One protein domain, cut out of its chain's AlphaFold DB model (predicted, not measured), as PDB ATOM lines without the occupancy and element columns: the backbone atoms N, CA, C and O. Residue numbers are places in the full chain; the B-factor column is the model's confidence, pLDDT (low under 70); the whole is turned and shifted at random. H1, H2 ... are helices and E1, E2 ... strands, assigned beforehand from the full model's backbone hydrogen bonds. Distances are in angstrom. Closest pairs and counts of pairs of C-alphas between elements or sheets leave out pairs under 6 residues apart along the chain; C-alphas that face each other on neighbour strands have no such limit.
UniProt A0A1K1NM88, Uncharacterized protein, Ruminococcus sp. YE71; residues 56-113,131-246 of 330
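What this domain is: This is residues 56 to 113 and 131 to 246 of the 330 residues of an uncharacterized protein of Ruminococcus sp. YE71 (UniProt A0A1K1NM88). Amid little regular structure, sheets E1-E2-E9-E4-E7 and E3-E8-E5-E6, both antiparallel, stand face to face as a sandwich; strands E2 to E9 make a jelly roll, one long hairpin wound over both. Printed are 174 residues, 66 in three named helices and nine named strands, H1-E1-E2-E3-H2-E4-H3-E5-E6-E7-E8-E9: mostly strand. The whole is compact: radius of gyration of the C-alphas 15.0 A, spans 39, 36 and 31 A.

Where its parts are: By residues, H1 is 62-65, E1 78-83, E2 92-97, E3 136-140, H2 141-144, E4 153-159, H3 162-165, E5 172-178, E6 190-193, E7 208-212, E8 221-225 and E9 237-245, 22.8 A from first to last C-alpha. C-alpha 62 is at (338.852, 245.967, 508.514), C-alpha 245 at (327.723, 231.167, 502.189).

How they stand to each other: E9 and E4 have N 240 and O 157 within hydrogen-bond range, 2.9 A. H3 only grazes the sheet of E5; H1 and H2 touch no helix. The helices are too short for O i to N i+4 pairs.

The domain as a whole: Residues 114-130 are cut out, C-alphas 113 and 131 being 18.5 A apart. Links H1-E1, E5-E6, E6-E7 and E8-E9 are long; 48 printed residues have pLDDT under 70.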
ATOM      1  N   LEU A  56     332.465 240.423 503.244       55.62
ATOM      2  CA  LEU A  56     333.632 241.285 503.272       55.62
ATOM      3  C   LEU A  56     333.407 242.403 502.247       55.62
ATOM      4  O   LEU A  56     333.489 242.167 501.037       55.62
ATOM      5  N   SER A  57     333.116 243.607 502.737       62.19
ATOM      6  CA  SER A  57     333.171 244.833 501.936       62.19
ATOM      7  C   SER A  57     334.513 245.550 502.131       62.19
ATOM      8  O   SER A  57     335.327 245.165 502.975       62.19
ATOM      9  N   PHE A  58     334.770 246.577 501.320       63.81
ATOM     10  CA  PHE A  58     336.001 247.383 501.362       63.81
ATOM     11  C   PHE A  58     335.747 248.817 501.853       63.81
ATOM     12  O   PHE A  58     336.455 249.778 501.515       63.81
ATOM     13  N   ASP A  59     334.707 248.958 502.671       58.91
ATOM     14  CA  ASP A  59     334.194 250.233 503.160       58.91
ATOM     15  C   ASP A  59     335.020 250.809 504.320       58.91
ATOM     16  O   ASP A  59     335.052 252.028 504.539       58.91
ATOM     17  N   SER A  60     335.742 249.958 505.043       65.62
ATOM     18  CA  SER A  60     336.696 250.330 506.080       65.62
ATOM     19  C   SER A  60     338.061 249.689 505.823       65.62
ATOM     20  O   SER A  60     338.342 249.192 504.739       65.62
ATOM     21  N   ASP A  61     338.968 249.781 506.794       70.62
ATOM     22  CA  ASP A  61     340.267 249.103 506.745       70.62
ATOM     23  C   ASP A  61     340.220 247.696 507.368       70.62
ATOM     24  O   ASP A  61     341.241 247.009 507.402       70.62
ATOM     25  N   SER A  62     339.045 247.257 507.839       69.12
ATOM     26  CA  SER A  62     338.852 245.967 508.514       69.12
ATOM     27  C   SER A  62     339.172 244.783 507.602       69.12
ATOM     28  O   SER A  62     339.664 243.766 508.084       69.12
ATOM     29  N   TYR A  63     339.011 244.938 506.281       73.69
ATOM     30  CA  TYR A  63     339.351 243.907 505.295       73.69
ATOM     31  C   TYR A  63     340.805 243.423 505.362       73.69
ATOM     32  O   TYR A  63     341.097 242.292 504.984       73.69
ATOM     33  N   LYS A  64     341.725 244.256 505.866       80.31
ATOM     34  CA  LYS A  64     343.149 243.917 505.994       80.31
ATOM     35  C   LYS A  64     343.402 242.746 506.944       80.31
ATOM     36  O   LYS A  64     344.464 242.147 506.869       80.31
ATOM     37  N   SER A  65     342.460 242.443 507.838       78.44
ATOM     38  CA  SER A  65     342.547 241.294 508.746       78.44
ATOM     39  C   SER A  65     342.086 239.977 508.118       78.44
ATOM     40  O   SER A  65     342.243 238.948 508.756       78.44
ATOM     41  N   TYR A  66     341.521 240.011 506.907       81.19
ATOM     42  CA  TYR A  66     340.874 238.862 506.256       81.19
ATOM     43  C   TYR A  66     341.440 238.566 504.866       81.19
ATOM     44  O   TYR A  66     341.064 237.584 504.232       81.19
ATOM     45  N   LEU A  67     342.308 239.448 504.367       87.62
ATOM     46  CA  LEU A  67     342.976 239.319 503.083       87.62
ATOM     47  C   LEU A  67     344.478 239.295 503.288       87.62
ATOM     48  O   LEU A  67     345.078 240.261 503.762       87.62
ATOM     49  N   HIS A  68     345.073 238.202 502.839       90.56
ATOM     50  CA  HIS A  68     346.497 237.943 502.940       90.56
ATOM     51  C   HIS A  68     347.133 237.949 501.562       90.56
ATOM     52  O   HIS A  68     346.498 237.612 500.562       90.56
ATOM     53  N   MET A  69     348.404 238.328 501.501       89.38
ATOM     54  CA  MET A  69     349.193 238.155 500.288       89.38
ATOM     55  C   MET A  69     349.598 236.684 500.168       89.38
ATOM     56  O   MET A  69     350.018 236.077 501.151       89.38
ATOM     57  N   THR A  70     349.513 236.110 498.971       87.12
ATOM     58  CA  THR A  70     350.074 234.773 498.721       87.12
ATOM     59  C   THR A  70     351.606 234.809 498.750       87.12
ATOM     60  O   THR A  70     352.221 235.876 498.635       87.12
ATOM     61  N   ARG A  71     352.245 233.634 498.830       80.06
ATOM     62  CA  ARG A  71     353.710 233.471 498.937       80.06
ATOM     63  C   ARG A  71     354.548 234.348 497.994       80.06
ATOM     64  O   ARG A  71     355.618 234.816 498.389       80.06
ATOM     65  N   ASP A  72     354.104 234.556 496.753       80.38
ATOM     66  CA  ASP A  72     354.854 235.304 495.736       80.38
ATOM     67  C   ASP A  72     354.234 236.670 495.385       80.38
ATOM     68  O   ASP A  72     354.785 237.401 494.556       80.38
ATOM     69  N   GLY A  73     353.145 237.075 496.049       83.25
ATOM     70  CA  GLY A  73     352.481 238.356 495.785       83.25
ATOM     71  C   GLY A  73     353.375 239.573 496.063       83.25
ATOM     72  O   GLY A  73     353.454 240.492 495.241       83.25
ATOM     73  N   ASP A  74     354.169 239.541 497.137       82.94
ATOM     74  CA  ASP A  74     355.142 240.600 497.448       82.94
ATOM     75  C   ASP A  74     356.276 240.682 496.414       82.94
ATOM     76  O   ASP A  74     356.770 241.771 496.095       82.94
ATOM     77  N   LYS A  75     356.681 239.541 495.836       80.44
ATOM     78  CA  LYS A  75     357.729 239.487 494.801       80.44
ATOM     79  C   LYS A  75     357.256 240.135 493.501       80.44
ATOM     80  O   LYS A  75     358.024 240.866 492.872       80.44
ATOM     81  N   ALA A  76     355.983 239.942 493.154       77.75
ATOM     82  CA  ALA A  76     355.305 240.660 492.072       77.75
ATOM     83  C   ALA A  76     355.070 242.148 492.394       77.75
ATOM     84  O   ALA A  76     354.655 242.939 491.544       77.75
ATOM     85  N   GLY A  77     355.347 242.567 493.633       79.88
ATOM     86  CA  GLY A  77     355.053 243.908 494.103       79.88
ATOM     87  C   GLY A  77     353.568 244.222 493.971       79.88
ATOM     88  O   GLY A  77     353.241 245.346 493.561       79.88
ATOM     89  N   LEU A  78     352.715 243.225 494.250       86.75
ATOM     90  CA  LEU A  78     351.282 243.420 494.372       86.75
ATOM     91  C   LEU A  78     351.009 244.407 495.499       86.75
ATOM     92  O   LEU A  78     351.632 244.386 496.560       86.75
ATOM     93  N   LYS A  79     350.076 245.310 495.240       85.81
ATOM     94  CA  LYS A  79     349.585 246.277 496.207       85.81
ATOM     95  C   LYS A  79     348.090 246.360 496.075       85.81
ATOM     96  O   LYS A  79     347.573 246.452 494.963       85.81
ATOM     97  N   PHE A  80     347.429 246.418 497.215       85.44
ATOM     98  CA  PHE A  80     346.008 246.657 497.287       85.44
ATOM     99  C   PHE A  80     345.728 247.888 498.140       85.44
ATOM    100  O   PHE A  80     346.384 248.138 499.154       85.44
ATOM    101  N   LYS A  81     344.768 248.689 497.699       82.00
ATOM    102  CA  LYS A  81     344.283 249.861 498.422       82.00
ATOM    103  C   LYS A  81     342.779 249.958 498.255       82.00
ATOM    104  O   LYS A  81     342.242 249.552 497.227       82.00
ATOM    105  N   ASN A  82     342.132 250.567 499.231       75.25
ATOM    106  CA  ASN A  82     340.777 251.048 499.041       75.25
ATOM    107  C   ASN A  82     340.806 252.209 498.045       75.25
ATOM    108  O   ASN A  82     341.544 253.179 498.234       75.25
ATOM    109  N   GLU A  83     340.026 252.097 496.980       72.44
ATOM    110  CA  GLU A  83     339.833 253.150 495.990       72.44
ATOM    111  C   GLU A  83     338.403 253.663 496.117       72.44
ATOM    112  O   GLU A  83     337.458 252.887 496.027       72.44
ATOM    113  N   THR A  84     338.249 254.965 496.352       64.75
ATOM    114  CA  THR A  84     336.939 255.601 496.574       64.75
ATOM    115  C   THR A  84     336.384 256.288 495.326       64.75
ATOM    116  O   THR A  84     335.245 256.737 495.319       64.75
ATOM    117  N   ASP A  85     337.203 256.410 494.279       57.97
ATOM    118  CA  ASP A  85     336.883 257.122 493.030       57.97
ATOM    119  C   ASP A  85     336.402 256.161 491.923       57.97
ATOM    120  O   ASP A  85     336.464 256.455 490.730       57.97
ATOM    121  N   VAL A  86     335.962 254.959 492.311       53.09
ATOM    122  CA  VAL A  86     335.394 253.961 491.394       53.09
ATOM    123  C   VAL A  86     333.874 254.104 491.368       53.09
ATOM    124  O   VAL A  86     333.209 254.071 492.400       53.09
ATOM    125  N   PHE A  87     333.348 254.263 490.153       47.66
ATOM    126  CA  PHE A  87     332.051 254.845 489.779       47.66
ATOM    127  C   PHE A  87     330.759 254.316 490.443       47.66
ATOM    128  O   PHE A  87     329.709 254.879 490.156       47.66
ATOM    129  N   TYR A  88     330.764 253.270 491.279       52.56
ATOM    130  CA  TYR A  88     329.509 252.561 491.590       52.56
ATOM    131  C   TYR A  88     329.247 252.154 493.049       52.56
ATOM    132  O   TYR A  88     328.090 251.870 493.345       52.56
ATOM    133  N   GLN A  89     330.222 252.150 493.974       47.97
ATOM    134  CA  GLN A  89     329.960 251.740 495.378       47.97
ATOM    135  C   GLN A  89     330.659 252.572 496.461       47.97
ATOM    136  O   GLN A  89     330.610 252.243 497.641       47.97
ATOM    137  N   GLY A  90     331.268 253.701 496.106       52.31
ATOM    138  CA  GLY A  90     331.911 254.588 497.077       52.31
ATOM    139  C   GLY A  90     333.276 254.098 497.572       52.31
ATOM    140  O   GLY A  90     334.104 254.964 497.859       52.31
ATOM    141  N   ARG A  91     333.547 252.776 497.634       64.62
ATOM    142  CA  ARG A  91     334.857 252.148 497.935       64.62
ATOM    143  C   ARG A  91     334.949 250.730 497.342       64.62
ATOM    144  O   ARG A  91     333.993 249.992 497.481       64.62
ATOM    145  N   SER A  92     336.082 250.344 496.745       73.69
ATOM    146  CA  SER A  92     336.387 248.950 496.341       73.69
ATOM    147  C   SER A  92     337.870 248.620 496.552       73.69
ATOM    148  O   SER A  92     338.709 249.530 496.622       73.69
ATOM    149  N   LEU A  93     338.229 247.331 496.588       81.50
ATOM    150  CA  LEU A  93     339.628 246.907 496.644       81.50
ATOM    151  C   LEU A  93     340.272 247.033 495.265       81.50
ATOM    152  O   LEU A  93     340.008 246.237 494.372       81.50
ATOM    153  N   CYS A  94     341.149 248.015 495.098       86.25
ATOM    154  CA  CYS A  94     341.960 248.198 493.901       86.25
ATOM    155  C   CYS A  94     343.275 247.442 494.046       86.25
ATOM    156  O   CYS A  94     344.052 247.727 494.961       86.25
ATOM    157  N   ILE A  95     343.537 246.505 493.138       88.06
ATOM    158  CA  ILE A  95     344.742 245.677 493.126       88.06
ATOM    159  C   ILE A  95     345.620 246.106 491.957       88.06
ATOM    160  O   ILE A  95     345.143 246.242 490.836       88.06
ATOM    161  N   SER A  96     346.909 246.309 492.204       87.75
ATOM    162  CA  SER A  96     347.899 246.739 491.209       87.75
ATOM    163  C   SER A  96     349.197 245.954 491.363       87.75
ATOM    164  O   SER A  96     349.501 245.471 492.454       87.75
ATOM    165  N   ALA A  97     349.988 245.867 490.294       85.19
ATOM    166  CA  ALA A  97     351.295 245.215 490.307       85.19
ATOM    167  C   ALA A  97     352.397 246.170 489.856       85.19
ATOM    168  O   ALA A  97     352.314 246.791 488.793       85.19
ATOM    169  N   SER A  98     353.459 246.271 490.655       81.38
ATOM    170  CA  SER A  98     354.591 247.165 490.374       81.38
ATOM    171  C   SER A  98     355.788 246.474 489.718       81.38
ATOM    172  O   SER A  98     356.692 247.162 489.233       81.38
ATOM    173  N   LYS A  99     355.805 245.136 489.684       73.75
ATOM    174  CA  LYS A  99     356.866 244.321 489.085       73.75
ATOM    175  C   LYS A  99     356.258 243.125 488.356       73.75
ATOM    176  O   LYS A  99     355.160 242.689 488.678       73.75
ATOM    177  N   SER A 100     356.991 242.579 487.392       66.94
ATOM    178  CA  SER A 100     356.758 241.206 486.944       66.94
ATOM    179  C   SER A 100     357.586 240.244 487.787       66.94
ATOM    180  O   SER A 100     358.675 240.589 488.255       66.94
ATOM    181  N   VAL A 101     357.097 239.018 487.938       65.12
ATOM    182  CA  VAL A 101     357.909 237.909 488.440       65.12
ATOM    183  C   VAL A 101     358.549 237.243 487.216       65.12
ATOM    184  O   VAL A 101     357.899 236.519 486.469       65.12
ATOM    185  N   SER A 102     359.810 237.574 486.920       50.91
ATOM    186  CA  SER A 102     360.499 237.101 485.708       50.91
ATOM    187  C   SER A 102     360.850 235.616 485.795       50.91
ATOM    188  O   SER A 102     361.593 235.237 486.696       50.91
ATOM    189  N   GLY A 103     360.414 234.808 484.826       48.28
ATOM    190  CA  GLY A 103     360.783 233.387 484.733       48.28
ATOM    191  C   GLY A 103     359.892 232.440 485.532       48.28
ATOM    192  O   GLY A 103     360.237 231.273 485.670       48.28
ATOM    193  N   PHE A 104     358.757 232.924 486.036       48.12
ATOM    194  CA  PHE A 104     357.879 232.133 486.878       48.12
ATOM    195  C   PHE A 104     356.507 231.996 486.252       48.12
ATOM    196  O   PHE A 104     355.884 232.950 485.790       48.12
ATOM    197  N   LEU A 105     356.062 230.757 486.235       50.56
ATOM    198  CA  LEU A 105     354.769 230.359 485.752       50.56
ATOM    199  C   LEU A 105     353.763 230.564 486.884       50.56
ATOM    200  O   LEU A 105     353.832 229.883 487.909       50.56
ATOM    201  N   ALA A 106     352.868 231.534 486.715       47.31
ATOM    202  CA  ALA A 106     351.720 231.717 487.590       47.31
ATOM    203  C   ALA A 106     350.740 230.564 487.325       47.31
ATOM    204  O   ALA A 106     349.906 230.622 486.425       47.31
ATOM    205  N   MET A 107     351.002 229.427 487.968       51.34
ATOM    206  CA  MET A 107     350.485 228.117 487.560       51.34
ATOM    207  C   MET A 107     349.931 227.302 488.724       51.34
ATOM    208  O   MET A 107     349.807 226.083 488.636       51.34
ATOM    209  N   SER A 108     349.470 227.950 489.787       45.84
ATOM    210  CA  SER A 108     348.548 227.282 490.712       45.84
ATOM    211  C   SER A 108     347.232 226.871 490.030       45.84
ATOM    212  O   SER A 108     346.614 225.871 490.403       45.84
ATOM    213  N   GLY A 109     346.876 227.540 488.925       43.91
ATOM    214  CA  GLY A 109     345.905 227.070 487.935       43.91
ATOM    215  C   GLY A 109     346.371 225.880 487.080       43.91
ATOM    216  O   GLY A 109     345.755 225.588 486.072       43.91
ATOM    217  N   VAL A 110     347.451 225.175 487.408       43.34
ATOM    218  CA  VAL A 110     347.910 223.984 486.659       43.34
ATOM    219  C   VAL A 110     348.049 222.793 487.587       43.34
ATOM    220  O   VAL A 110     348.841 221.875 487.377       43.34
ATOM    221  N   SER A 111     347.190 222.766 488.607       43.38
ATOM    222  CA  SER A 111     346.800 221.489 489.171       43.38
ATOM    223  C   SER A 111     346.212 220.637 488.050       43.38
ATOM    224  O   SER A 111     345.115 220.868 487.542       43.38
ATOM    225  N   VAL A 112     347.033 219.682 487.645       45.09
ATOM    226  CA  VAL A 112     346.652 218.389 487.120       45.09
ATOM    227  C   VAL A 112     345.478 217.883 487.959       45.09
ATOM    228  O   VAL A 112     345.654 217.504 489.115       45.09
ATOM    229  N   GLY A 113     344.272 217.881 487.386       43.56
ATOM    230  CA  GLY A 113     343.188 217.069 487.936       43.56
ATOM    231  C   GLY A 113     343.590 215.587 487.954       43.56
ATOM    232  O   GLY A 113     344.690 215.209 487.553       43.56
ATOM    233  N   SER A 131     358.786 225.277 491.626       47.44
ATOM    234  CA  SER A 131     359.088 226.230 490.552       47.44
ATOM    235  C   SER A 131     357.929 227.182 490.201       47.44
ATOM    236  O   SER A 131     358.133 228.147 489.460       47.44
ATOM    237  N   TYR A 132     356.726 226.967 490.750       61.22
ATOM    238  CA  TYR A 132     355.543 227.781 490.446       61.22
ATOM    239  C   TYR A 132     355.367 228.945 491.420       61.22
ATOM    240  O   TYR A 132     355.502 228.795 492.637       61.22
ATOM    241  N   SER A 133     355.038 230.118 490.875       68.69
ATOM    242  CA  SER A 133     354.712 231.295 491.680       68.69
ATOM    243  C   SER A 133     353.210 231.419 491.870       68.69
ATOM    244  O   SER A 133     352.459 231.311 490.905       68.69
ATOM    245  N   ILE A 134     352.791 231.691 493.102       76.00
ATOM    246  CA  ILE A 134     351.395 231.988 493.434       76.00
ATOM    247  C   ILE A 134     351.328 233.476 493.742       76.00
ATOM    248  O   ILE A 134     351.811 233.926 494.786       76.00
ATOM    249  N   VAL A 135     350.777 234.250 492.809       82.12
ATOM    250  CA  VAL A 135     350.799 235.715 492.842       82.12
ATOM    251  C   VAL A 135     349.374 236.209 492.987       82.12
ATOM    252  O   VAL A 135     348.633 236.240 492.018       82.12
ATOM    253  N   GLY A 136     348.967 236.599 494.185       87.81
ATOM    254  CA  GLY A 136     347.571 236.912 494.411       87.81
ATOM    255  C   GLY A 136     347.235 237.260 495.846       87.81
ATOM    256  O   GLY A 136     348.093 237.650 496.640       87.81
ATOM    257  N   LEU A 137     345.951 237.110 496.151       90.00
ATOM    258  CA  LEU A 137     345.384 237.313 497.477       90.00
ATOM    259  C   LEU A 137     344.776 236.008 497.976       90.00
ATOM    260  O   LEU A 137     344.296 235.202 497.182       90.00
ATOM    261  N   ALA A 138     344.753 235.825 499.287       91.88
ATOM    262  CA  ALA A 138     344.154 234.668 499.921       91.88
ATOM    263  C   ALA A 138     343.215 235.082 501.056       91.88
ATOM    264  O   ALA A 138     343.499 236.014 501.808       91.88
ATOM    265  N   LEU A 139     342.108 234.357 501.166       91.81
ATOM    266  CA  LEU A 139     341.241 234.317 502.338       91.81
ATOM    267  C   LEU A 139     341.619 233.079 503.141       91.81
ATOM    268  O   LEU A 139     341.768 232.009 502.541       91.81
ATOM    269  N   TYR A 140     341.754 233.194 504.461       89.12
ATOM    270  CA  TYR A 140     342.041 232.054 505.334       89.12
ATOM    271  C   TYR A 140     340.804 231.708 506.156       89.12
ATOM    272  O   TYR A 140     340.184 232.593 506.735       89.12
ATOM    273  N   ALA A 141     340.439 230.425 506.218       83.38
ATOM    274  CA  ALA A 141     339.240 229.968 506.927       83.38
ATOM    275  C   ALA A 141     339.253 230.386 508.406       83.38
ATOM    276  O   ALA A 141     338.226 230.809 508.944       83.38
ATOM    277  N   GLU A 142     340.433 230.359 509.031       81.44
ATOM    278  CA  GLU A 142     340.623 230.725 510.435       81.44
ATOM    279  C   GLU A 142     340.236 232.177 510.752       81.44
ATOM    280  O   GLU A 142     339.673 232.426 511.819       81.44
ATOM    281  N   ASP A 143     340.430 233.121 509.820       79.81
ATOM    282  CA  ASP A 143     340.054 234.530 510.021       79.81
ATOM    283  C   ASP A 143     338.537 234.695 510.164       79.81
ATOM    284  O   ASP A 143     338.043 235.610 510.826       79.81
ATOM    285  N   PHE A 144     337.788 233.773 509.561       75.06
ATOM    286  CA  PHE A 144     336.333 233.701 509.627       75.06
ATOM    287  C   PHE A 144     335.848 232.777 510.754       75.06
ATOM    288  O   PHE A 144     334.645 232.573 510.902       75.06
ATOM    289  N   GLY A 145     336.758 232.230 511.570       72.44
ATOM    290  CA  GLY A 145     336.438 231.281 512.637       72.44
ATOM    291  C   GLY A 145     336.050 229.891 512.126       72.44
ATOM    292  O   GLY A 145     335.398 229.136 512.848       72.44
ATOM    293  N   LEU A 146     336.421 229.557 510.889       75.50
ATOM    294  CA  LEU A 146     336.122 228.280 510.251       75.50
ATOM    295  C   LEU A 146     337.360 227.368 510.266       75.50
ATOM    296  O   LEU A 146     338.478 227.848 510.085       75.50
ATOM    297  N   PRO A 147     337.189 226.046 510.434       76.88
ATOM    298  CA  PRO A 147     338.290 225.093 510.300       76.88
ATOM    299  C   PRO A 147     338.696 224.862 508.834       76.88
ATOM    300  O   PRO A 147     339.851 224.562 508.552       76.88
ATOM    301  N   SER A 148     337.747 224.988 507.905       85.38
ATOM    302  CA  SER A 148     337.953 224.957 506.458       85.38
ATOM    303  C   SER A 148     336.797 225.681 505.759       85.38
ATOM    304  O   SER A 148     335.751 225.938 506.359       85.38
ATOM    305  N   PHE A 149     336.979 226.000 504.482       86.75
ATOM    306  CA  PHE A 149     335.942 226.503 503.582       86.75
ATOM    307  C   PHE A 149     335.197 225.380 502.848       86.75
ATOM    308  O   PHE A 149     334.527 225.626 501.842       86.75
ATOM    309  N   ASP A 150     335.313 224.137 503.309       82.75
ATOM    310  CA  ASP A 150     334.661 223.012 502.654       82.75
ATOM    311  C   ASP A 150     333.138 223.200 502.618       82.75
ATOM    312  O   ASP A 150     332.509 223.656 503.575       82.75
ATOM    313  N   GLY A 151     332.536 222.900 501.468       74.31
ATOM    314  CA  GLY A 151     331.110 223.107 501.218       74.31
ATOM    315  C   GLY A 151     330.677 224.568 501.066       74.31
ATOM    316  O   GLY A 151     329.501 224.809 500.800       74.31
ATOM    317  N   CYS A 152     331.578 225.541 501.232       80.25
ATOM    318  CA  CYS A 152     331.219 226.951 501.134       80.25
ATOM    319  C   CYS A 152     331.001 227.383 499.678       80.25
ATOM    320  O   CYS A 152     331.661 226.914 498.743       80.25
ATOM    321  N   PHE A 153     330.090 228.336 499.503       79.31
ATOM    322  CA  PHE A 153     329.857 229.045 498.255       79.31
ATOM    323  C   PHE A 153     330.305 230.499 498.398       79.31
ATOM    324  O   PHE A 153     329.952 231.187 499.348       79.31
ATOM    325  N   PHE A 154     331.089 230.968 497.440       82.44
ATOM    326  CA  PHE A 154     331.632 232.312 497.388       82.44
ATOM    327  C   PHE A 154     330.957 233.065 496.260       82.44
ATOM    328  O   PHE A 154     330.884 232.564 495.134       82.44
ATOM    329  N   SER A 155     330.541 234.293 496.537       76.12
ATOM    330  CA  SER A 155     330.193 235.255 495.499       76.12
ATOM    331  C   SER A 155     330.932 236.562 495.727       76.12
ATOM    332  O   SER A 155     331.251 236.907 496.857       76.12
ATOM    333  N   PHE A 156     331.280 237.259 494.656       78.06
ATOM    334  CA  PHE A 156     332.017 238.515 494.744       78.06
ATOM    335  C   PHE A 156     331.797 239.344 493.488       78.06
ATOM    336  O   PHE A 156     331.612 238.818 492.390       78.06
ATOM    337  N   ALA A 157     331.841 240.656 493.646       76.62
ATOM    338  CA  ALA A 157     331.823 241.592 492.541       76.62
ATOM    339  C   ALA A 157     333.261 241.828 492.062       76.62
ATOM    340  O   ALA A 157     334.185 241.943 492.868       76.62
ATOM    341  N   TYR A 158     333.464 241.908 490.748       79.88
ATOM    342  CA  TYR A 158     334.769 242.268 490.203       79.88
ATOM    343  C   TYR A 158     334.657 243.146 488.964       79.88
ATOM    344  O   TYR A 158     333.668 243.103 488.231       79.88
ATOM    345  N   ARG A 159     335.708 243.930 488.722       78.25
ATOM    346  CA  ARG A 159     335.864 244.747 487.518       78.25
ATOM    347  C   ARG A 159     337.244 244.534 486.917       78.25
ATOM    348  O   ARG A 159     338.253 244.583 487.623       78.25
ATOM    349  N   MET A 160     337.266 244.346 485.604       77.19
ATOM    350  CA  MET A 160     338.476 244.199 484.802       77.19
ATOM    351  C   MET A 160     338.225 244.817 483.432       77.19
ATOM    352  O   MET A 160     337.260 244.468 482.759       77.19
ATOM    353  N   THR A 161     339.082 245.741 483.013       75.38
ATOM    354  CA  THR A 161     339.033 246.289 481.656       75.38
ATOM    355  C   THR A 161     339.807 245.407 480.681       75.38
ATOM    356  O   THR A 161     340.631 244.576 481.072       75.38
ATOM    357  N   GLU A 162     339.600 245.623 479.382       75.75
ATOM    358  CA  GLU A 162     340.363 244.907 478.359       75.75
ATOM    359  C   GLU A 162     341.871 245.159 478.522       75.75
ATOM    360  O   GLU A 162     342.663 244.217 478.466       75.75
ATOM    361  N   SER A 163     342.265 246.406 478.822       77.94
ATOM    362  CA  SER A 163     343.657 246.761 479.119       77.94
ATOM    363  C   SER A 163     344.212 246.016 480.325       77.94
ATOM    364  O   SER A 163     345.342 245.540 480.251       77.94
ATOM    365  N   ASP A 164     343.423 245.865 481.389       79.19
ATOM    366  CA  ASP A 164     343.846 245.145 482.593       79.19
ATOM    367  C   ASP A 164     344.083 243.666 482.257       79.19
ATOM    368  O   ASP A 164     345.118 243.101 482.612       79.19
ATOM    369  N   SER A 165     343.191 243.063 481.461       78.88
ATOM    370  CA  SER A 165     343.311 241.667 481.029       78.88
ATOM    371  C   SER A 165     344.595 241.402 480.229       78.88
ATOM    372  O   SER A 165     345.228 240.367 480.401       78.88
ATOM    373  N   TYR A 166     345.064 242.351 479.411       80.38
ATOM    374  CA  TYR A 166     346.316 242.191 478.657       80.38
ATOM    375  C   TYR A 166     347.567 242.148 479.539       80.38
ATOM    376  O   TYR A 166     348.627 241.733 479.069       80.38
ATOM    377  N   THR A 167     347.457 242.555 480.805       80.88
ATOM    378  CA  THR A 167     348.554 242.464 481.776       80.88
ATOM    379  C   THR A 167     348.609 241.108 482.480       80.88
ATOM    380  O   THR A 167     349.611 240.799 483.127       80.88
ATOM    381  N   LEU A 168     347.585 240.269 482.308       79.88
ATOM    382  CA  LEU A 168     347.440 238.962 482.943       79.88
ATOM    383  C   LEU A 168     347.809 237.819 481.990       79.88
ATOM    384  O   LEU A 168     347.464 237.823 480.805       79.88
ATOM    385  N   LEU A 169     348.456 236.784 482.521       76.56
ATOM    386  CA  LEU A 169     348.686 235.538 481.799       76.56
ATOM    387  C   LEU A 169     347.334 234.888 481.486       76.56
ATOM    388  O   LEU A 169     346.489 234.723 482.362       76.56
ATOM    389  N   GLY A 170     347.099 234.563 480.214       73.75
ATOM    390  CA  GLY A 170     345.798 234.067 479.748       73.75
ATOM    391  C   GLY A 170     344.634 235.035 479.937       73.75
ATOM    392  O   GLY A 170     343.484 234.607 479.864       73.75
ATOM    393  N   LYS A 171     344.917 236.323 480.171       79.94
ATOM    394  CA  LYS A 171     343.918 237.386 480.299       79.94
ATOM    395  C   LYS A 171     342.864 237.144 481.382       79.94
ATOM    396  O   LYS A 171     341.725 237.586 481.237       79.94
ATOM    397  N   SER A 172     343.239 236.407 482.428       80.25
ATOM    398  CA  SER A 172     342.304 235.901 483.431       80.25
ATOM    399  C   SER A 172     342.886 235.965 484.839       80.25
ATOM    400  O   SER A 172     344.100 235.889 485.020       80.25
ATOM    401  N   VAL A 173     342.001 236.062 485.828       84.38
ATOM    402  CA  VAL A 173     342.283 235.784 487.246       84.38
ATOM    403  C   VAL A 173     341.614 234.460 487.598       84.38
ATOM    404  O   VAL A 173     340.510 234.188 487.124       84.38
ATOM    405  N   PHE A 174     342.257 233.638 488.421       84.06
ATOM    406  CA  PHE A 174     341.718 232.338 488.825       84.06
ATOM    407  C   PHE A 174     341.350 232.340 490.302       84.06
ATOM    408  O   PHE A 174     342.074 232.900 491.118       84.06
ATOM    409  N   VAL A 175     340.239 231.694 490.648       86.62
ATOM    410  CA  VAL A 175     339.812 231.526 492.042       86.62
ATOM    411  C   VAL A 175     339.654 230.048 492.354       86.62
ATOM    412  O   VAL A 175     338.929 229.342 491.650       86.62
ATOM    413  N   TYR A 176     340.343 229.562 493.384       84.81
ATOM    414  CA  TYR A 176     340.304 228.151 493.775       84.81
ATOM    415  C   TYR A 176     340.583 227.951 495.270       84.81
ATOM    416  O   TYR A 176     341.214 228.783 495.920       84.81
ATOM    417  N   GLY A 177     340.127 226.819 495.811       86.56
ATOM    418  CA  GLY A 177     340.451 226.378 497.166       86.56
ATOM    419  C   GLY A 177     341.825 225.725 497.255       86.56
ATOM    420  O   GLY A 177     342.217 224.962 496.362       86.56
ATOM    421  N   ALA A 178     342.533 226.000 498.344       85.94
ATOM    422  CA  ALA A 178     343.870 225.503 498.636       85.94
ATOM    423  C   ALA A 178     344.027 225.107 500.112       85.94
ATOM    424  O   ALA A 178     343.197 225.469 500.947       85.94
ATOM    425  N   ASP A 179     345.086 224.359 500.410       85.56
ATOM    426  CA  ASP A 179     345.519 224.027 501.765       85.56
ATOM    427  C   ASP A 179     346.401 225.138 502.379       85.56
ATOM    428  O   ASP A 179     346.659 226.181 501.768       85.56
ATOM    429  N   ASP A 180     346.920 224.897 503.586       86.19
ATOM    430  CA  ASP A 180     347.777 225.842 504.319       86.19
ATOM    431  C   ASP A 180     349.156 226.083 503.674       86.19
ATOM    432  O   ASP A 180     349.908 226.962 504.107       86.19
ATOM    433  N   ASN A 181     349.497 225.330 502.629       79.12
ATOM    434  CA  ASN A 181     350.719 225.487 501.845       79.12
ATOM    435  C   ASN A 181     350.449 226.157 500.487       79.12
ATOM    436  O   ASN A 181     351.322 226.138 499.617       79.12
ATOM    437  N   ASP A 182     349.260 226.744 500.305       76.69
ATOM    438  CA  ASP A 182     348.759 227.300 499.044       76.69
ATOM    439  C   ASP A 182     348.640 226.250 497.917       76.69
ATOM    440  O   ASP A 182     348.536 226.591 496.733       76.69
ATOM    441  N   VAL A 183     348.617 224.957 498.258       76.88
ATOM    442  CA  VAL A 183     348.434 223.876 497.287       76.88
ATOM    443  C   VAL A 183     346.950 223.708 497.021       76.88
ATOM    444  O   VAL A 183     346.153 223.463 497.920       76.88
ATOM    445  N   ARG A 184     346.563 223.822 495.752       78.69
ATOM    446  CA  ARG A 184     345.180 223.648 495.315       78.69
ATOM    447  C   ARG A 184     344.659 222.244 495.643       78.69
ATOM    448  O   ARG A 184     345.287 221.255 495.272       78.69
ATOM    449  N   VAL A 185     343.470 222.169 496.240       76.56
ATOM    450  CA  VAL A 185     342.896 220.904 496.745       76.56
ATOM    451  C   VAL A 185     341.730 220.352 495.915       76.56
ATOM    452  O   VAL A 185     341.283 219.231 496.138       76.56
ATOM    453  N   THR A 186     341.244 221.099 494.916       71.94
ATOM    454  CA  THR A 186     340.190 220.637 493.989       71.94
ATOM    455  C   THR A 186     340.555 220.882 492.530       71.94
ATOM    456  O   THR A 186     341.376 221.738 492.223       71.94
ATOM    457  N   ASP A 187     339.907 220.169 491.609       67.44
ATOM    458  CA  ASP A 187     339.971 220.402 490.161       67.44
ATOM    459  C   ASP A 187     338.985 221.484 489.673       67.44
ATOM    460  O   ASP A 187     339.117 221.982 488.551       67.44
ATOM    461  N   LYS A 188     338.088 221.960 490.548       70.94
ATOM    462  CA  LYS A 188     337.180 223.093 490.312       70.94
ATOM    463  C   LYS A 188     337.853 224.437 490.582       70.94
ATOM    464  O   LYS A 188     338.601 224.592 491.548       70.94
ATOM    465  N   PHE A 189     337.594 225.417 489.729       76.19
ATOM    466  CA  PHE A 189     338.090 226.788 489.844       76.19
ATOM    467  C   PHE A 189     337.140 227.724 489.100       76.19
ATOM    468  O   PHE A 189     336.457 227.299 488.166       76.19
ATOM    469  N   ALA A 190     337.093 228.984 489.514       77.31
ATOM    470  CA  ALA A 190     336.458 230.041 488.746       77.31
ATOM    471  C   ALA A 190     337.510 230.794 487.926       77.31
ATOM    472  O   ALA A 190     338.643 230.984 488.371       77.31
ATOM    473  N   THR A 191     337.110 231.248 486.741       80.56
ATOM    474  CA  THR A 191     337.926 232.093 485.867       80.56
ATOM    475  C   THR A 191     337.236 233.438 485.728       80.56
ATOM    476  O   THR A 191     336.095 233.504 485.271       80.56
ATOM    477  N   LEU A 192     337.923 234.507 486.114       81.00
ATOM    478  CA  LEU A 192     337.450 235.875 485.958       81.00
ATOM    479  C   LEU A 192     338.089 236.456 484.703       81.00
ATOM    480  O   LEU A 192     339.315 236.550 484.615       81.00
ATOM    481  N   THR A 193     337.260 236.834 483.739       77.94
ATOM    482  CA  THR A 193     337.678 237.383 482.445       77.94
ATOM    483  C   THR A 193     337.039 238.746 482.227       77.94
ATOM    484  O   THR A 193     335.999 239.051 482.802       77.94
ATOM    485  N   CYS A 194     337.637 239.575 481.372       75.12
ATOM    486  CA  CYS A 194     336.971 240.776 480.870       75.12
ATOM    487  C   CYS A 194     335.850 240.377 479.893       75.12
ATOM    488  O   CYS A 194     336.103 239.642 478.938       75.12
ATOM    489  N   ASP A 195     334.640 240.909 480.083       66.62
ATOM    490  CA  ASP A 195     333.546 240.802 479.117       66.62
ATOM    491  C   ASP A 195     333.473 242.123 478.351       66.62
ATOM    492  O   ASP A 195     332.774 243.069 478.717       66.62
ATOM    493  N   SER A 196     334.259 242.198 477.278       56.94
ATOM    494  CA  SER A 196     334.318 243.377 476.410       56.94
ATOM    495  C   SER A 196     333.086 243.541 475.514       56.94
ATOM    496  O   SER A 196     332.987 244.540 474.805       56.94
ATOM    497  N   VAL A 197     332.158 242.575 475.510       50.28
ATOM    498  CA  VAL A 197     330.970 242.583 474.645       50.28
ATOM    499  C   VAL A 197     329.778 243.194 475.369       50.28
ATOM    500  O   VAL A 197     329.042 243.982 474.774       50.28
ATOM    501  N   LEU A 198     329.578 242.831 476.635       46.69
ATOM    502  CA  LEU A 198     328.494 243.367 477.456       46.69
ATOM    503  C   LEU A 198     328.925 244.584 478.284       46.69
ATOM    504  O   LEU A 198     328.063 245.317 478.764       46.69
ATOM    505  N   GLU A 199     330.238 244.804 478.446       49.72
ATOM    506  CA  GLU A 199     330.835 245.817 479.333       49.72
ATOM    507  C   GLU A 199     330.341 245.726 480.795       49.72
ATOM    508  O   GLU A 199     330.578 246.623 481.610       49.72
ATOM    509  N   ASP A 200     329.682 244.623 481.157       44.12
ATOM    510  CA  ASP A 200     328.998 244.418 482.437       44.12
ATOM    511  C   ASP A 200     329.962 244.240 483.623       44.12
ATOM    512  O   ASP A 200     329.508 244.263 484.764       44.12
ATOM    513  N   ASN A 201     331.267 244.102 483.346       48.75
ATOM    514  CA  ASN A 201     332.397 244.107 484.287       48.75
ATOM    515  C   ASN A 201     333.456 245.181 483.961       48.75
ATOM    516  O   ASN A 201     334.565 245.152 484.498       48.75
ATOM    517  N   VAL A 202     333.114 246.122 483.073       47.03
ATOM    518  CA  VAL A 202     333.920 247.295 482.698       47.03
ATOM    519  C   VAL A 202     333.261 248.570 483.235       47.03
ATOM    520  O   VAL A 202     333.944 249.409 483.831       47.03
ATOM    521  N   ASN A 203     331.936 248.671 483.069       40.78
ATOM    522  CA  ASN A 203     331.098 249.833 483.381       40.78
ATOM    523  C   ASN A 203     329.952 249.526 484.362       40.78
ATOM    524  O   ASN A 203     329.275 250.451 484.804       40.78
ATOM    525  N   LYS A 204     329.732 248.254 484.708       44.28
ATOM    526  CA  LYS A 204     328.789 247.802 485.740       44.28
ATOM    527  C   LYS A 204     329.520 246.794 486.638       44.28
ATOM    528  O   LYS A 204     330.521 246.222 486.228       44.28
ATOM    529  N   TYR A 205     329.072 246.615 487.876       47.47
ATOM    530  CA  TYR A 205     329.483 245.498 488.743       47.47
ATOM    531  C   TYR A 205     328.411 244.391 488.681       47.47
ATOM    532  O   TYR A 205     328.028 243.815 489.695       47.47
ATOM    533  N   ASN A 206     327.853 244.140 487.489       42.75
ATOM    534  CA  ASN A 206     326.790 243.145 487.310       42.75
ATOM    535  C   ASN A 206     327.346 241.720 487.247       42.75
ATOM    536  O   ASN A 206     326.621 240.767 487.534       42.75
ATOM    537  N   THR A 207     328.619 241.564 486.883       51.06
ATOM    538  CA  THR A 207     329.255 240.250 486.854       51.06
ATOM    539  C   THR A 207     329.690 239.857 488.258       51.06
ATOM    540  O   THR A 207     330.722 240.292 488.768       51.06
ATOM    541  N   MET A 208     328.882 239.002 488.878       62.69
ATOM    542  CA  MET A 208     329.264 238.281 490.083       62.69
ATOM    543  C   MET A 208     330.169 237.120 489.674       62.69
ATOM    544  O   MET A 208     329.768 236.246 488.904       62.69
ATOM    545  N   GLY A 209     331.404 237.114 490.164       66.31
ATOM    546  CA  GLY A 209     332.190 235.892 490.193       66.31
ATOM    547  C   GLY A 209     331.619 234.973 491.264       66.31
ATOM    548  O   GLY A 209     331.240 235.430 492.342       66.31
ATOM    549  N   THR A 210     331.527 233.683 490.958       77.12
ATOM    550  CA  THR A 210     331.034 232.671 491.894       77.12
ATOM    551  C   THR A 210     331.985 231.494 491.936       77.12
ATOM    552  O   THR A 210     332.481 231.063 490.893       77.12
ATOM    553  N   TYR A 211     332.203 230.934 493.118       80.19
ATOM    554  CA  TYR A 211     333.030 229.748 493.296       80.19
ATOM    555  C   TYR A 211     332.464 228.866 494.407       80.19
ATOM    556  O   TYR A 211     332.098 229.364 495.460       80.19
ATOM    557  N   SER A 212     332.387 227.555 494.187       79.31
ATOM    558  CA  SER A 212     331.842 226.603 495.161       79.31
ATOM    559  C   SER A 212     332.865 225.531 495.504       79.31
ATOM    560  O   SER A 212     333.468 224.955 494.589       79.31
ATOM    561  N   LEU A 213     332.973 225.188 496.784       77.88
ATOM    562  CA  LEU A 213     333.823 224.104 497.262       77.88
ATOM    563  C   LEU A 213     333.015 222.838 497.598       77.88
ATOM    564  O   LEU A 213     331.914 222.930 498.135       77.88
ATOM    565  N   PRO A 214     333.538 221.635 497.295       76.75
ATOM    566  CA  PRO A 214     333.015 220.373 497.822       76.75
ATOM    567  C   PRO A 214     333.086 220.294 499.359       76.75
ATOM    568  O   PRO A 214     333.949 220.921 499.966       76.75
ATOM    569  N   LEU A 215     332.218 219.480 499.975       74.25
ATOM    570  CA  LEU A 215     332.094 219.308 501.439       74.25
ATOM    571  C   LEU A 215     333.307 218.675 502.144       74.25
ATOM    572  O   LEU A 215     333.407 218.772 503.360       74.25
ATOM    573  N   GLU A 216     334.209 218.027 501.410       81.44
ATOM    574  CA  GLU A 216     335.389 217.341 501.961       81.44
ATOM    575  C   GLU A 216     336.630 217.649 501.106       81.44
ATOM    576  O   GLU A 216     337.399 216.761 500.744       81.44
ATOM    577  N   ALA A 217     336.780 218.909 500.690       78.88
ATOM    578  CA  ALA A 217     337.890 219.320 499.835       78.88
ATOM    579  C   ALA A 217     339.211 219.499 500.601       78.88
ATOM    580  O   ALA A 217     340.266 219.408 499.983       78.88
ATOM    581  N   GLY A 218     339.179 219.745 501.915       83.06
ATOM    582  CA  GLY A 218     340.367 220.105 502.688       83.06
ATOM    583  C   GLY A 218     340.859 221.525 502.389       83.06
ATOM    584  O   GLY A 218     342.051 221.798 502.494       83.06
ATOM    585  N   ALA A 219     339.962 222.420 501.967       87.38
ATOM    586  CA  ALA A 219     340.306 223.782 501.574       87.38
ATOM    587  C   ALA A 219     340.345 224.705 502.795       87.38
ATOM    588  O   ALA A 219     339.315 225.212 503.233       87.38
ATOM    589  N   THR A 220     341.525 224.967 503.345       90.69
ATOM    590  CA  THR A 220     341.708 225.941 504.437       90.69
ATOM    591  C   THR A 220     341.866 227.376 503.927       90.69
ATOM    592  O   THR A 220     341.736 228.332 504.694       90.69
ATOM    593  N   ARG A 221     342.095 227.547 502.619       91.69
ATOM    594  CA  ARG A 221     342.253 228.840 501.947       91.69
ATOM    595  C   ARG A 221     341.427 228.926 500.672       91.69
ATOM    596  O   ARG A 221     341.214 227.927 499.988       91.69
ATOM    597  N   VAL A 222     341.034 230.143 500.305       91.62
ATOM    598  CA  VAL A 222     340.589 230.480 498.943       91.62
ATOM    599  C   VAL A 222     341.544 231.507 498.364       91.62
ATOM    600  O   VAL A 222     341.753 232.560 498.961       91.62
ATOM    601  N   ILE A 223     342.121 231.197 497.205       90.12
ATOM    602  CA  ILE A 223     343.135 232.022 496.550       90.12
ATOM    603  C   ILE A 223     342.544 232.677 495.306       90.12
ATOM    604  O   ILE A 223     341.977 231.993 494.456       90.12
ATOM    605  N   PHE A 224     342.727 233.991 495.198       90.25
ATOM    606  CA  PHE A 224     342.579 234.782 493.981       90.25
ATOM    607  C   PHE A 224     343.964 234.918 493.343       90.25
ATOM    608  O   PHE A 224     344.747 235.777 493.743       90.25
ATOM    609  N   ASP A 225     344.272 234.059 492.377       86.81
ATOM    610  CA  ASP A 225     345.536 234.034 491.642       86.81
ATOM    611  C   ASP A 225     345.481 235.029 490.475       86.81
ATOM    612  O   ASP A 225     344.663 234.905 489.557       86.81
ATOM    613  N   ILE A 226     346.330 236.051 490.553       86.44
ATOM    614  CA  ILE A 226     346.391 237.236 489.697       86.44
ATOM    615  C   ILE A 226     347.721 237.184 488.927       86.44
ATOM    616  O   ILE A 226     348.709 237.820 489.317       86.44
ATOM    617  N   PRO A 227     347.778 236.424 487.819       80.38
ATOM    618  CA  PRO A 227     349.022 236.061 487.156       80.38
ATOM    619  C   PRO A 227     349.587 237.214 486.311       80.38
ATOM    620  O   PRO A 227     349.521 237.208 485.081       80.38
ATOM    621  N   VAL A 228     350.140 238.239 486.953       80.50
ATOM    622  CA  VAL A 228     350.654 239.434 486.269       80.50
ATOM    623  C   VAL A 228     351.918 239.146 485.454       80.50
ATOM    624  O   VAL A 228     352.912 238.615 485.945       80.50
ATOM    625  N   THR A 229     351.902 239.552 484.187       75.44
ATOM    626  CA  THR A 229     353.015 239.370 483.233       75.44
ATOM    627  C   THR A 229     353.979 240.557 483.202       75.44
ATOM    628  O   THR A 229     355.078 240.466 482.653       75.44
ATOM    629  N   GLY A 230     353.594 241.682 483.806       71.69
ATOM    630  CA  GLY A 230     354.282 242.960 483.681       71.69
ATOM    631  C   GLY A 230     353.936 243.929 484.804       71.69
ATOM    632  O   GLY A 230     352.945 243.761 485.512       71.69
ATOM    633  N   LYS A 231     354.747 244.984 484.935       77.88
ATOM    634  CA  LYS A 231     354.363 246.165 485.713       77.88
ATOM    635  C   LYS A 231     353.102 246.780 485.102       77.88
ATOM    636  O   LYS A 231     353.008 246.921 483.884       77.88
ATOM    637  N   THR A 232     352.206 247.235 485.965       73.81
ATOM    638  CA  THR A 232     351.009 247.994 485.598       73.81
ATOM    639  C   THR A 232     351.106 249.424 486.123       73.81
ATOM    640  O   THR A 232     351.602 249.654 487.226       73.81
ATOM    641  N   ASP A 233     350.674 250.401 485.323       68.00
ATOM    642  CA  ASP A 233     350.601 251.814 485.734       68.00
ATOM    643  C   ASP A 233     349.243 252.160 486.386       68.00
ATOM    644  O   ASP A 233     348.971 253.320 486.692       68.00
ATOM    645  N   GLY A 234     348.398 251.150 486.624       76.00
ATOM    646  CA  GLY A 234     347.054 251.264 487.183       76.00
ATOM    647  C   GLY A 234     346.607 249.974 487.876       76.00
ATOM    648  O   GLY A 234     347.433 249.146 488.257       76.00
ATOM    649  N   ALA A 235     345.299 249.825 488.064       81.44
ATOM    650  CA  ALA A 235     344.722 248.604 488.611       81.44
ATOM    651  C   ALA A 235     344.787 247.450 487.598       81.44
ATOM    652  O   ALA A 235     344.744 247.673 486.395       81.44
ATOM    653  N   VAL A 236     344.857 246.225 488.104       82.00
ATOM    654  CA  VAL A 236     344.736 244.962 487.360       82.00
ATOM    655  C   VAL A 236     343.377 244.312 487.626       82.00
ATOM    656  O   VAL A 236     342.811 243.647 486.763       82.00
ATOM    657  N   LEU A 237     342.853 244.496 488.836       86.19
ATOM    658  CA  LEU A 237     341.584 243.939 489.276       86.19
ATOM    659  C   LEU A 237     340.990 244.870 490.330       86.19
ATOM    660  O   LEU A 237     341.711 245.337 491.216       86.19
ATOM    661  N   TYR A 238     339.685 245.105 490.248       83.94
ATOM    662  CA  TYR A 238     338.921 245.572 491.400       83.94
ATOM    663  C   TYR A 238     338.061 244.431 491.930       83.94
ATOM    664  O   TYR A 238     337.452 243.716 491.133       83.94
ATOM    665  N   LEU A 239     338.016 244.280 493.252       83.25
ATOM    666  CA  LEU A 239     337.165 243.320 493.954       83.25
ATOM    667  C   LEU A 239     336.247 244.045 494.935       83.25
ATOM    668  O   LEU A 239     336.649 245.039 495.543       83.25
ATOM    669  N   ASP A 240     335.034 243.519 495.094       77.62
ATOM    670  CA  ASP A 240     334.070 243.986 496.084       77.62
ATOM    671  C   ASP A 240     333.112 242.896 496.573       77.62
ATOM    672  O   ASP A 240     332.936 241.874 495.911       77.62
ATOM    673  N   ASN A 241     332.472 243.144 497.719       73.38
ATOM    674  CA  ASN A 241     331.394 242.336 498.305       73.38
ATOM    675  C   ASN A 241     331.654 240.823 498.282       73.38
ATOM    676  O   ASN A 241     330.817 240.049 497.804       73.38
ATOM    677  N   ILE A 242     332.813 240.391 498.782       79.88
ATOM    678  CA  ILE A 242     333.099 238.960 498.878       79.88
ATOM    679  C   ILE A 242     332.191 238.364 499.950       79.88
ATOM    680  O   ILE A 242     332.315 238.678 501.127       79.88
ATOM    681  N   THR A 243     331.283 237.496 499.538       76.12
ATOM    682  CA  THR A 243     330.267 236.877 500.379       76.12
ATOM    683  C   THR A 243     330.539 235.385 500.484       76.12
ATOM    684  O   THR A 243     330.766 234.738 499.460       76.12
ATOM    685  N   ILE A 244     330.515 234.844 501.703       76.81
ATOM    686  CA  ILE A 244     330.784 233.426 501.978       76.81
ATOM    687  C   ILE A 244     329.523 232.774 502.538       76.81
ATOM    688  O   ILE A 244     329.166 232.956 503.694       76.81
ATOM    689  N   GLN A 245     328.844 231.972 501.738       74.94
ATOM    690  CA  GLN A 245     327.723 231.167 502.189       74.94
ATOM    691  C   GLN A 245     328.230 229.818 502.708       74.94
ATOM    692  O   GLN A 245     328.879 229.063 501.983       74.94
ATOM    693  N   LEU A 246     327.926 229.514 503.970       72.12
ATOM    694  CA  LEU A 246     328.260 228.234 504.596       72.12
ATOM    695  C   LEU A 246     327.318 227.118 504.106       72.12
ATOM    696  O   LEU A 246     326.154 227.400 503.805       72.12
TER     697      LEU A 246